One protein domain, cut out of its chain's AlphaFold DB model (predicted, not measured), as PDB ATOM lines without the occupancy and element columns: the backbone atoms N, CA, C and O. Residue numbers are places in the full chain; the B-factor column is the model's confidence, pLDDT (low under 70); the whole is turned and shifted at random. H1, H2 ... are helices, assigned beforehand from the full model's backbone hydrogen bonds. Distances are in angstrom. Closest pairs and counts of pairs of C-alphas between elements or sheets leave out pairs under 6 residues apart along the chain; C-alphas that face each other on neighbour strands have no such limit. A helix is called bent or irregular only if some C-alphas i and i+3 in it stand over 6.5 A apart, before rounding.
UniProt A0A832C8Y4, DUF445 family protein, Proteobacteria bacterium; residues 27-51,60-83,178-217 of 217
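This is residues 27 to 51, 60 to 83 and 178 to 217 of the 217 residues of the protein "DUF445 family protein" of Proteobacteria bacterium (UniProt A0A832C8Y4). Two long helices, H1 and the arm H4b of the bent helix H4, lie side by side and run opposite ways as a long, slender pair. At the end where H1 finishes and H4b starts, H4 turns sharply into its shorter arm H4a, the short H2 sits at the tip of H1, and H3 leads away, with residues 72 to 83 sticking out free of the rest. The printed part has 89 residues with four named helices, in the order H1, H2, H3, H4, and no named strand; the class is all helix. It is only just extended, close to loose, with a radius of gyration of the C-alphas of 18.3 A, and the C-alphas span 64 by 31 by 18 A, a rod in outline.

H1, residues 27 to 46, touches H4b, residues 191 to 215, with 52 pairs of C-alphas within 8 A. Their closest C-alphas are those of Pro 27 and Gly 208, 3.9 A apart, and they run opposite ways at a shallow tilt of 32 degrees. H2, residues 62 to 65, touches H1 at residues 44 to 46 alone; the closest C-alphas, of Ile 45 and Leu 62, are 4.8 A apart. H3, residues 67 to 82, follows H2 after a tight link of one residue, and the two meet only through their link. H3 is apart from H1 and from H4b. By its hydrogen bonds H4, residues 178 to 215, was assigned as one helix, but it is bent: C-alphas 188 and 191 are 7.8 A apart. Its arm H4a, residues 178 to 188, is about perpendicular to H4b, at 74 degrees. H4a is close to H1 but not clearly touching, the closest C-alphas being those of Phe 46 and Glu 182 at 6.7 A. H4a is also close to H2 but not clearly touching, with the C-alphas of Pro 64 and Leu 178 the closest at 6.6 A. H3 and H4a are only just apart, 8.3 A at the closest. Every O i to N i+4 pair is within hydrogen-bond range in H3, H4a and H4b, and 15 of 16 are in H1; H2 is too short for such a pair.

H1 begins at C-alpha 27, (78.625, 96.827, 163.077), and is 29.7 A long. H2 has four residues. H3 is 21.8 A long and ends at C-alpha 82, (66.762, 135.560, 133.329). H4a is 15.6 A long, and H4b, 36.3 A long, ends at C-alpha 215, (77.117, 84.602, 162.232).

The two C-alphas farthest apart, of Ile 83 and Leu 217, are 65.5 A apart. Residues 52 to 59 are not printed, with 4.6 A between C-alphas 51 and 60, and neither are residues 84 to 177, with 27.5 A between C-alphas 83 and 178. The links H1 to H2 and H3 to H4 run across these cuts. Mean pLDDT of the printed part is 92.2; residues 82 to 83 are under 70.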
ATOM      1  N   PRO A  27      79.474  95.720 163.533       96.25
ATOM      2  CA  PRO A  27      78.625  96.827 163.077       96.25
ATOM      3  C   PRO A  27      79.319  98.188 163.052       96.25
ATOM      4  O   PRO A  27      79.129  98.953 162.111       96.25
ATOM      5  N   PHE A  28      80.154  98.491 164.047       96.69
ATOM      6  CA  PHE A  28      80.852  99.778 164.117       96.69
ATOM      7  C   PHE A  28      81.965  99.894 163.078       96.69
ATOM      8  O   PHE A  28      82.122 100.949 162.469       96.69
ATOM      9  N   ILE A  29      82.714  98.814 162.842       96.62
ATOM     10  CA  ILE A  29      83.740  98.783 161.794       96.62
ATOM     11  C   ILE A  29      83.079  98.939 160.421       96.62
ATOM     12  O   ILE A  29      83.524  99.758 159.618       96.62
ATOM     13  N   SER A  30      81.982  98.224 160.170       97.50
ATOM     14  CA  SER A  30      81.230  98.343 158.919       97.50
ATOM     15  C   SER A  30      80.643  99.746 158.730       97.50
ATOM     16  O   SER A  30      80.721 100.296 157.631       97.50
ATOM     17  N   ALA A  31      80.132 100.371 159.795       97.94
ATOM     18  CA  ALA A  31      79.687 101.764 159.772       97.94
ATOM     19  C   ALA A  31      80.829 102.732 159.431       97.94
ATOM     20  O   ALA A  31      80.672 103.602 158.577       97.94
ATOM     21  N   LEU A  32      81.998 102.559 160.053       97.81
ATOM     22  CA  LEU A  32      83.168 103.398 159.799       97.81
ATOM     23  C   LEU A  32      83.648 103.272 158.350       97.81
ATOM     24  O   LEU A  32      83.934 104.285 157.715       97.81
ATOM     25  N   ILE A  33      83.702 102.051 157.812       97.50
ATOM     26  CA  ILE A  33      84.075 101.800 156.413       97.50
ATOM     27  C   ILE A  33      83.056 102.440 155.466       97.50
ATOM     28  O   ILE A  33      83.455 103.090 154.498       97.50
ATOM     29  N   GLY A  34      81.758 102.292 155.745       97.44
ATOM     30  CA  GLY A  34      80.688 102.888 154.944       97.44
ATOM     31  C   GLY A  34      80.767 104.415 154.913       97.44
ATOM     32  O   GLY A  34      80.740 105.017 153.839       97.44
ATOM     33  N   TRP A  35      80.958 105.040 156.077       97.56
ATOM     34  CA  TRP A  35      81.156 106.485 156.184       97.56
ATOM     35  C   TRP A  35      82.428 106.943 155.456       97.56
ATOM     36  O   TRP A  35      82.370 107.836 154.614       97.56
ATOM     37  N   PHE A  36      83.569 106.294 155.717       97.44
ATOM     38  CA  PHE A  36      84.862 106.668 155.140       97.44
ATOM     39  C   PHE A  36      84.885 106.531 153.613       97.44
ATOM     40  O   PHE A  36      85.399 107.405 152.916       97.44
ATOM     41  N   THR A  37      84.302 105.454 153.084       96.56
ATOM     42  CA  THR A  37      84.231 105.220 151.635       96.56
ATOM     43  C   THR A  37      83.390 106.292 150.959       96.56
ATOM     44  O   THR A  37      83.785 106.816 149.919       96.56
ATOM     45  N   ASN A  38      82.257 106.665 151.559       96.56
ATOM     46  CA  ASN A  38      81.411 107.694 150.978       96.56
ATOM     47  C   ASN A  38      82.036 109.094 151.087       96.56
ATOM     48  O   ASN A  38      81.976 109.860 150.128       96.56
ATOM     49  N   TYR A  39      82.705 109.400 152.200       95.19
ATOM     50  CA  TYR A  39      83.512 110.616 152.345       95.19
ATOM     51  C   TYR A  39      84.585 110.714 151.250       95.19
ATOM     52  O   TYR A  39      84.748 111.753 150.602       95.19
ATOM     53  N   LEU A  40      85.287 109.610 150.977       95.19
ATOM     54  CA  LEU A  40      86.274 109.564 149.904       95.19
ATOM     55  C   LEU A  40      85.623 109.762 148.529       95.19
ATOM     56  O   LEU A  40      86.154 110.519 147.718       95.19
ATOM     57  N   ALA A  41      84.466 109.143 148.278       94.00
ATOM     58  CA  ALA A  41      83.737 109.277 147.018       94.00
ATOM     59  C   ALA A  41      83.309 110.728 146.747       94.00
ATOM     60  O   ALA A  41      83.534 111.236 145.649       94.00
ATOM     61  N   VAL A  42      82.768 111.419 147.757       93.81
ATOM     62  CA  VAL A  42      82.431 112.848 147.667       93.81
ATOM     63  C   VAL A  42      83.672 113.661 147.305       93.81
ATOM     64  O   VAL A  42      83.646 114.453 146.364       93.81
ATOM     65  N   ARG A  43      84.799 113.417 147.979       91.81
ATOM     66  CA  ARG A  43      86.059 114.112 147.691       91.81
ATOM     67  C   ARG A  43      86.596 113.821 146.281       91.81
ATOM     68  O   ARG A  43      87.144 114.716 145.637       91.81
ATOM     69  N   MET A  44      86.402 112.603 145.774       93.25
ATOM     70  CA  MET A  44      86.805 112.185 144.425       93.25
ATOM     71  C   MET A  44      85.983 112.833 143.302       93.25
ATOM     72  O   MET A  44      86.422 112.850 142.156       93.25
ATOM     73  N   ILE A  45      84.800 113.386 143.585       93.56
ATOM     74  CA  ILE A  45      84.036 114.147 142.581       93.56
ATOM     75  C   ILE A  45      84.778 115.436 142.202       93.56
ATOM     76  O   ILE A  45      84.753 115.842 141.037       93.56
ATOM     77  N   PHE A  46      85.466 116.055 143.160       93.81
ATOM     78  CA  PHE A  46      86.151 117.336 142.975       93.81
ATOM     79  C   PHE A  46      87.638 117.168 142.653       93.81
ATOM     80  O   PHE A  46      88.181 117.919 141.847       93.81
ATOM     81  N   HIS A  47      88.284 116.143 143.213       93.06
ATOM     82  CA  HIS A  47      89.719 115.908 143.074       93.06
ATOM     83  C   HIS A  47      90.025 114.575 142.366       93.06
ATOM     84  O   HIS A  47      89.307 113.599 142.571       93.06
ATOM     85  N   PRO A  48      91.128 114.470 141.600       92.25
ATOM     86  CA  PRO A  48      92.128 115.506 141.335       92.25
ATOM     87  C   PRO A  48      91.718 116.460 140.202       92.25
ATOM     88  O   PRO A  48      91.019 116.066 139.266       92.25
ATOM     89  N   TYR A  49      92.190 117.709 140.274       89.56
ATOM     90  CA  TYR A  49      91.898 118.750 139.280       89.56
ATOM     91  C   TYR A  49      92.436 118.410 137.889       89.56
ATOM     92  O   TYR A  49      91.736 118.551 136.884       89.56
ATOM     93  N   GLN A  50      93.677 117.929 137.840       88.25
ATOM     94  CA  GLN A  50      94.329 117.488 136.615       88.25
ATOM     95  C   GLN A  50      94.233 115.964 136.487       88.25
ATOM     96  O   GLN A  50      94.278 115.263 137.502       88.25
ATOM     97  N   PRO A  51      94.101 115.432 135.261       89.06
ATOM     98  CA  PRO A  51      94.067 113.995 135.051       89.06
ATOM     99  C   PRO A  51      95.408 113.368 135.451       89.06
ATOM    100  O   PRO A  51      96.445 113.690 134.874       89.06
ATOM    101  N   GLN A  60      90.492 111.479 137.111       92.44
ATOM    102  CA  GLN A  60      90.235 112.904 137.275       92.44
ATOM    103  C   GLN A  60      88.916 113.071 138.021       92.44
ATOM    104  O   GLN A  60      88.002 112.265 137.817       92.44
ATOM    105  N   GLY A  61      88.813 114.119 138.839       93.50
ATOM    106  CA  GLY A  61      87.544 114.489 139.449       93.50
ATOM    107  C   GLY A  61      86.470 114.716 138.384       93.50
ATOM    108  O   GLY A  61      86.745 115.235 137.297       93.50
ATOM    109  N   LEU A  62      85.233 114.322 138.684       91.88
ATOM    110  CA  LEU A  62      84.112 114.432 137.754       91.88
ATOM    111  C   LEU A  62      83.792 115.892 137.399       91.88
ATOM    112  O   LEU A  62      83.546 116.185 136.229       91.88
ATOM    113  N   VAL A  63      83.836 116.799 138.383       92.62
ATOM    114  CA  VAL A  63      83.572 118.236 138.187       92.62
ATOM    115  C   VAL A  63      84.641 118.884 137.297       92.62
ATOM    116  O   VAL A  63      84.265 119.444 136.266       92.62
ATOM    117  N   PRO A  64      85.958 118.755 137.579       91.81
ATOM    118  CA  PRO A  64      86.997 119.241 136.669       91.81
ATOM    119  C   PRO A  64      86.879 118.678 135.251       91.81
ATOM    120  O   PRO A  64      87.038 119.413 134.278       91.81
ATOM    121  N   LYS A  65      86.556 117.385 135.126       92.25
ATOM    122  CA  LYS A  65      86.431 116.699 133.835       92.25
ATOM    123  C   LYS A  65      85.253 117.206 132.994       92.25
ATOM    124  O   LYS A  65      85.355 117.216 131.771       92.25
ATOM    125  N   ARG A  66      84.146 117.609 133.628       92.31
ATOM    126  CA  ARG A  66      82.914 118.083 132.964       92.31
ATOM    127  C   ARG A  66      82.708 119.595 133.046       92.31
ATOM    128  O   ARG A  66      81.622 120.079 132.752       92.31
ATOM    129  N   ARG A  67      83.735 120.359 133.420       90.38
ATOM    130  CA  ARG A  67      83.645 121.815 133.603       90.38
ATOM    131  C   ARG A  67      83.020 122.543 132.410       90.38
ATOM    132  O   ARG A  67      82.185 123.417 132.604       90.38
ATOM    133  N   GLU A  68      83.430 122.182 131.200       91.88
ATOM    134  CA  GLU A  68      82.944 122.817 129.973       91.88
ATOM    135  C   GLU A  68      81.450 122.549 129.744       91.88
ATOM    136  O   GLU A  68      80.676 123.466 129.483       91.88
ATOM    137  N   GLU A  69      81.026 121.299 129.935       93.44
ATOM    138  CA  GLU A  69      79.619 120.896 129.869       93.44
ATOM    139  C   GLU A  69      78.784 121.651 130.914       93.44
ATOM    140  O   GLU A  69      77.733 122.198 130.586       93.44
ATOM    141  N   LEU A  70      79.290 121.763 132.147       91.56
ATOM    142  CA  LEU A  70      78.646 122.526 133.217       91.56
ATOM    143  C   LEU A  70      78.504 124.011 132.855       91.56
ATOM    144  O   LEU A  70      77.432 124.576 133.053       91.56
ATOM    145  N   ALA A  71      79.548 124.639 132.303       91.56
ATOM    146  CA  ALA A  71      79.511 126.044 131.900       91.56
ATOM    147  C   ALA A  71      78.428 126.302 130.842       91.56
ATOM    148  O   ALA A  71      77.612 127.207 131.009       91.56
ATOM    149  N   ILE A  72      78.372 125.459 129.805       93.38
ATOM    150  CA  ILE A  72      77.370 125.551 128.737       93.38
ATOM    151  C   ILE A  72      75.960 125.316 129.292       93.38
ATOM    152  O   ILE A  72      75.039 126.075 128.986       93.38
ATOM    153  N   SER A  73      75.770 124.282 130.117       91.19
ATOM    154  CA  SER A  73      74.465 123.965 130.701       91.19
ATOM    155  C   SER A  73      73.954 125.078 131.612       91.19
ATOM    156  O   SER A  73      72.784 125.443 131.518       91.19
ATOM    157  N   ILE A  74      74.812 125.647 132.462       88.62
ATOM    158  CA  ILE A  74      74.436 126.769 133.329       88.62
ATOM    159  C   ILE A  74      74.122 128.005 132.483       88.62
ATOM    160  O   ILE A  74      73.078 128.621 132.693       88.62
ATOM    161  N   GLY A  75      74.962 128.332 131.494       88.56
ATOM    162  CA  GLY A  75      74.728 129.453 130.582       88.56
ATOM    163  C   GLY A  75      73.394 129.339 129.844       88.56
ATOM    164  O   GLY A  75      72.625 130.298 129.808       88.56
ATOM    165  N   LYS A  76      73.064 128.147 129.334       88.88
ATOM    166  CA  LYS A  76      71.781 127.877 128.672       88.88
ATOM    167  C   LYS A  76      70.598 128.032 129.630       88.88
ATOM    168  O   LYS A  76      69.605 128.660 129.274       88.88
ATOM    169  N   THR A  77      70.692 127.476 130.838       88.38
ATOM    170  CA  THR A  77      69.625 127.589 131.847       88.38
ATOM    171  C   THR A  77      69.378 129.044 132.227       88.38
ATOM    172  O   THR A  77      68.228 129.473 132.255       88.38
ATOM    173  N   VAL A  78      70.445 129.807 132.463       83.88
ATOM    174  CA  VAL A  78      70.377 131.229 132.806       83.88
ATOM    175  C   VAL A  78      69.789 132.057 131.660       83.88
ATOM    176  O   VAL A  78      68.864 132.829 131.893       83.88
ATOM    177  N   SER A  79      70.270 131.859 130.431       80.88
ATOM    178  CA  SER A  79      69.758 132.556 129.244       80.88
ATOM    179  C   SER A  79      68.255 132.336 129.056       80.88
ATOM    180  O   SER A  79      67.499 133.282 128.872       80.88
ATOM    181  N   ASN A  80      67.795 131.094 129.231       77.50
ATOM    182  CA  ASN A  80      66.386 130.743 129.073       77.50
ATOM    183  C   ASN A  80      65.457 131.311 130.166       77.50
ATOM    184  O   ASN A  80      64.244 131.238 129.991       77.50
ATOM    185  N   HIS A  81      65.986 131.796 131.300       70.31
ATOM    186  CA  HIS A  81      65.173 132.148 132.475       70.31
ATOM    187  C   HIS A  81      65.377 133.568 133.016       70.31
ATOM    188  O   HIS A  81      64.547 134.000 133.813       70.31
ATOM    189  N   LEU A  82      66.455 134.284 132.666       67.38
ATOM    190  CA  LEU A  82      66.762 135.560 133.329       67.38
ATOM    191  C   LEU A  82      66.288 136.808 132.588       67.38
ATOM    192  O   LEU A  82      65.906 137.759 133.267       67.38
ATOM    193  N   ILE A  83      66.345 136.865 131.254       66.12
ATOM    194  CA  ILE A  83      66.078 138.119 130.535       66.12
ATOM    195  C   ILE A  83      65.422 137.840 129.183       66.12
ATOM    196  O   ILE A  83      66.080 137.361 128.264       66.12
ATOM    197  N   LEU A 178      89.276 126.326 138.874       87.38
ATOM    198  CA  LEU A 178      88.636 125.084 139.334       87.38
ATOM    199  C   LEU A 178      88.273 125.131 140.823       87.38
ATOM    200  O   LEU A 178      87.199 124.671 141.201       87.38
ATOM    201  N   GLU A 179      89.125 125.750 141.635       90.69
ATOM    202  CA  GLU A 179      88.902 125.966 143.068       90.69
ATOM    203  C   GLU A 179      87.659 126.821 143.323       90.69
ATOM    204  O   GLU A 179      86.862 126.534 144.216       90.69
ATOM    205  N   LYS A 180      87.450 127.864 142.511       90.38
ATOM    206  CA  LYS A 180      86.295 128.747 142.665       90.38
ATOM    207  C   LYS A 180      85.002 128.050 142.261       90.38
ATOM    208  O   LYS A 180      83.989 128.215 142.938       90.38
ATOM    209  N   LEU A 181      85.037 127.257 141.189       89.44
ATOM    210  CA  LEU A 181      83.899 126.437 140.779       89.44
ATOM    211  C   LEU A 181      83.546 125.397 141.852       89.44
ATOM    212  O   LEU A 181      82.375 125.242 142.190       89.44
ATOM    213  N   GLU A 182      84.550 124.724 142.418       91.00
ATOM    214  CA  GLU A 182      84.362 123.814 143.549       91.00
ATOM    215  C   GLU A 182      83.742 124.531 144.748       91.00
ATOM    216  O   GLU A 182      82.770 124.028 145.304       91.00
ATOM    217  N   GLN A 183      84.241 125.717 145.112       92.44
ATOM    218  CA  GLN A 183      83.695 126.493 146.223       92.44
ATOM    219  C   GLN A 183      82.204 126.784 146.026       92.44
ATOM    220  O   GLN A 183      81.426 126.566 146.949       92.44
ATOM    221  N   ILE A 184      81.803 127.225 144.830       91.19
ATOM    222  CA  ILE A 184      80.397 127.510 144.509       91.19
ATOM    223  C   ILE A 184      79.546 126.241 144.653       91.19
ATOM    224  O   ILE A 184      78.485 126.269 145.273       91.19
ATOM    225  N   ILE A 185      80.010 125.112 144.109       90.06
ATOM    226  CA  ILE A 185      79.267 123.847 144.171       90.06
ATOM    227  C   ILE A 185      79.174 123.340 145.614       90.06
ATOM    228  O   ILE A 185      78.101 122.934 146.048       90.06
ATOM    229  N   LEU A 186      80.267 123.372 146.379       90.50
ATOM    230  CA  LEU A 186      80.275 122.934 147.775       90.50
ATOM    231  C   LEU A 186      79.424 123.842 148.663       90.50
ATOM    232  O   LEU A 186      78.747 123.345 149.558       90.50
ATOM    233  N   GLU A 187      79.415 125.149 148.423       93.44
ATOM    234  CA  GLU A 187      78.573 126.084 149.168       93.44
ATOM    235  C   GLU A 187      77.087 125.734 149.012       93.44
ATOM    236  O   GLU A 187      76.357 125.687 150.002       93.44
ATOM    237  N   ILE A 188      76.672 125.379 147.792       91.81
ATOM    238  CA  ILE A 188      75.290 125.005 147.481       91.81
ATOM    239  C   ILE A 188      74.969 123.573 147.938       91.81
ATOM    240  O   ILE A 188      73.889 123.342 148.467       91.81
ATOM    241  N   SER A 189      75.882 122.615 147.740       93.25
ATOM    242  CA  SER A 189      75.613 121.171 147.877       93.25
ATOM    243  C   SER A 189      76.188 120.511 149.139       93.25
ATOM    244  O   SER A 189      76.089 119.294 149.313       93.25
ATOM    245  N   SER A 190      76.851 121.262 150.026       91.81
ATOM    246  CA  SER A 190      77.537 120.686 151.198       91.81
ATOM    247  C   SER A 190      76.617 119.905 152.132       91.81
ATOM    248  O   SER A 190      77.070 118.958 152.779       91.81
ATOM    249  N   ARG A 191      75.343 120.292 152.241       93.62
ATOM    250  CA  ARG A 191      74.374 119.623 153.121       93.62
ATOM    251  C   ARG A 191      73.989 118.261 152.561       93.62
ATOM    252  O   ARG A 191      73.976 117.276 153.295       93.62
ATOM    253  N   GLU A 192      73.732 118.211 151.264       95.00
ATOM    254  CA  GLU A 192      73.355 117.025 150.510       95.00
ATOM    255  C   GLU A 192      74.507 116.021 150.509       95.00
ATOM    256  O   GLU A 192      74.306 114.859 150.848       95.00
ATOM    257  N   LEU A 193      75.735 116.472 150.231       93.25
ATOM    258  CA  LEU A 193      76.919 115.608 150.230       93.25
ATOM    259  C   LEU A 193      77.189 114.995 151.613       93.25
ATOM    260  O   LEU A 193      77.410 113.786 151.716       93.25
ATOM    261  N   LYS A 194      77.071 115.786 152.690       93.44
ATOM    262  CA  LYS A 194      77.187 115.283 154.072       93.44
ATOM    263  C   LYS A 194      76.101 114.269 154.423       93.44
ATOM    264  O   LYS A 194      76.375 113.320 155.154       93.44
ATOM    265  N   ALA A 195      74.882 114.439 153.910       95.81
ATOM    266  CA  ALA A 195      73.817 113.464 154.127       95.81
ATOM    267  C   ALA A 195      74.179 112.102 153.518       95.81
ATOM    268  O   ALA A 195      73.991 111.078 154.171       95.81
ATOM    269  N   ILE A 196      74.770 112.081 152.318       95.12
ATOM    270  CA  ILE A 196      75.229 110.837 151.682       95.12
ATOM    271  C   ILE A 196      76.315 110.165 152.544       95.12
ATOM    272  O   ILE A 196      76.269 108.952 152.740       95.12
ATOM    273  N   GLU A 197      77.251 110.928 153.123       95.50
ATOM    274  CA  GLU A 197      78.279 110.376 154.024       95.50
ATOM    275  C   GLU A 197      77.668 109.711 155.260       95.50
ATOM    276  O   GLU A 197      78.039 108.588 155.618       95.50
ATOM    277  N   ILE A 198      76.690 110.373 155.882       96.69
ATOM    278  CA  ILE A 198      75.959 109.844 157.038       96.69
ATOM    279  C   ILE A 198      75.203 108.569 156.654       96.69
ATOM    280  O   ILE A 198      75.293 107.568 157.368       96.69
ATOM    281  N   TYR A 199      74.503 108.567 155.518       97.25
ATOM    282  CA  TYR A 199      73.794 107.380 155.041       97.25
ATOM    283  C   TYR A 199      74.743 106.220 154.744       97.25
ATOM    284  O   TYR A 199      74.406 105.084 155.067       97.25
ATOM    285  N   GLY A 200      75.947 106.487 154.233       96.69
ATOM    286  CA  GLY A 200      76.994 105.474 154.091       96.69
ATOM    287  C   GLY A 200      77.333 104.799 155.424       96.69
ATOM    288  O   GLY A 200      77.396 103.572 155.500       96.69
ATOM    289  N   GLY A 201      77.471 105.583 156.496       97.81
ATOM    290  CA  GLY A 201      77.706 105.059 157.843       97.81
ATOM    291  C   GLY A 201      76.528 104.260 158.404       97.81
ATOM    292  O   GLY A 201      76.715 103.162 158.927       97.81
ATOM    293  N   VAL A 202      75.304 104.771 158.249       98.00
ATOM    294  CA  VAL A 202      74.078 104.091 158.703       98.00
ATOM    295  C   VAL A 202      73.883 102.761 157.973       98.00
ATOM    296  O   VAL A 202      73.625 101.740 158.610       98.00
ATOM    297  N   LEU A 203      74.054 102.739 156.651       97.50
ATOM    298  CA  LEU A 203      73.963 101.513 155.858       97.50
ATOM    299  C   LEU A 203      75.068 100.525 156.237       97.50
ATOM    300  O   LEU A 203      74.784  99.344 156.417       97.50
ATOM    301  N   GLY A 204      76.300 101.002 156.428       97.62
ATOM    302  CA  GLY A 204      77.403 100.177 156.921       97.62
ATOM    303  C   GLY A 204      77.087  99.533 158.275       97.62
ATOM    304  O   GLY A 204      77.323  98.340 158.461       97.62
ATOM    305  N   PHE A 205      76.471 100.283 159.191       97.75
ATOM    306  CA  PHE A 205      76.028  99.762 160.483       97.75
ATOM    307  C   PHE A 205      74.967  98.665 160.331       97.75
ATOM    308  O   PHE A 205      75.100  97.593 160.922       97.75
ATOM    309  N   ILE A 206      73.944  98.902 159.502       97.94
ATOM    310  CA  ILE A 206      72.875  97.928 159.227       97.94
ATOM    311  C   ILE A 206      73.454  96.647 158.615       97.94
ATOM    312  O   ILE A 206      73.123  95.552 159.062       97.94
ATOM    313  N   ILE A 207      74.354  96.767 157.638       97.12
ATOM    314  CA  ILE A 207      75.026  95.618 157.017       97.12
ATOM    315  C   ILE A 207      75.818  94.830 158.063       97.12
ATOM    316  O   ILE A 207      75.741  93.604 158.098       97.12
ATOM    317  N   GLY A 208      76.545  95.511 158.950       96.56
ATOM    318  CA  GLY A 208      77.278  94.834 160.013       96.56
ATOM    319  C   GLY A 208      76.366  94.155 161.044       96.56
ATOM    320  O   GLY A 208      76.702  93.068 161.509       96.56
ATOM    321  N   LEU A 209      75.190  94.718 161.353       96.19
ATOM    322  CA  LEU A 209      74.177  94.038 162.175       96.19
ATOM    323  C   LEU A 209      73.653  92.767 161.497       96.19
ATOM    324  O   LEU A 209      73.547  91.728 162.146       96.19
ATOM    325  N   LEU A 210      73.367  92.832 160.194       96.12
ATOM    326  CA  LEU A 210      72.952  91.664 159.415       96.12
ATOM    327  C   LEU A 210      74.045  90.589 159.392       96.12
ATOM    328  O   LEU A 210      73.747  89.411 159.558       96.12
ATOM    329  N   GLN A 211      75.312  90.989 159.253       94.88
ATOM    330  CA  GLN A 211      76.453  90.077 159.300       94.88
ATOM    331  C   GLN A 211      76.571  89.380 160.662       94.88
ATOM    332  O   GLN A 211      76.798  88.175 160.708       94.88
ATOM    333  N   VAL A 212      76.382  90.105 161.767       94.94
ATOM    334  CA  VAL A 212      76.344  89.509 163.112       94.94
ATOM    335  C   VAL A 212      75.180  88.530 163.252       94.94
ATOM    336  O   VAL A 212      75.383  87.426 163.748       94.94
ATOM    337  N   GLY A 213      73.985  88.903 162.787       92.88
ATOM    338  CA  GLY A 213      72.812  88.026 162.807       92.88
ATOM    339  C   GLY A 213      73.033  86.730 162.025       92.88
ATOM    340  O   GLY A 213      72.661  85.667 162.507       92.88
ATOM    341  N   LEU A 214      73.703  86.806 160.870       93.19
ATOM    342  CA  LEU A 214      74.081  85.640 160.068       93.19
ATOM    343  C   LEU A 214      75.123  84.755 160.771       93.19
ATOM    344  O   LEU A 214      75.069  83.543 160.648       93.19
ATOM    345  N   ILE A 215      76.081  85.348 161.492       90.44
ATOM    346  CA  ILE A 215      77.117  84.602 162.232       90.44
ATOM    347  C   ILE A 215      76.531  83.872 163.452       90.44
ATOM    348  O   ILE A 215      77.086  82.866 163.886       90.44
ATOM    349  N   LEU A 216      75.449  84.399 164.030       86.69
ATOM    350  CA  LEU A 216      74.775  83.824 165.197       86.69
ATOM    351  C   LEU A 216      73.748  82.732 164.847       86.69
ATOM    352  O   LEU A 216      73.244  82.092 165.772       86.69
ATOM    353  N   LEU A 217      73.423  82.550 163.561       87.19
ATOM    354  CA  LEU A 217      72.435  81.592 163.054       87.19
ATOM    355  C   LEU A 217      73.109  80.294 162.590       87.19
ATOM    356  O   LEU A 217      72.547  79.220 162.896       87.19
TER     357      LEU A 217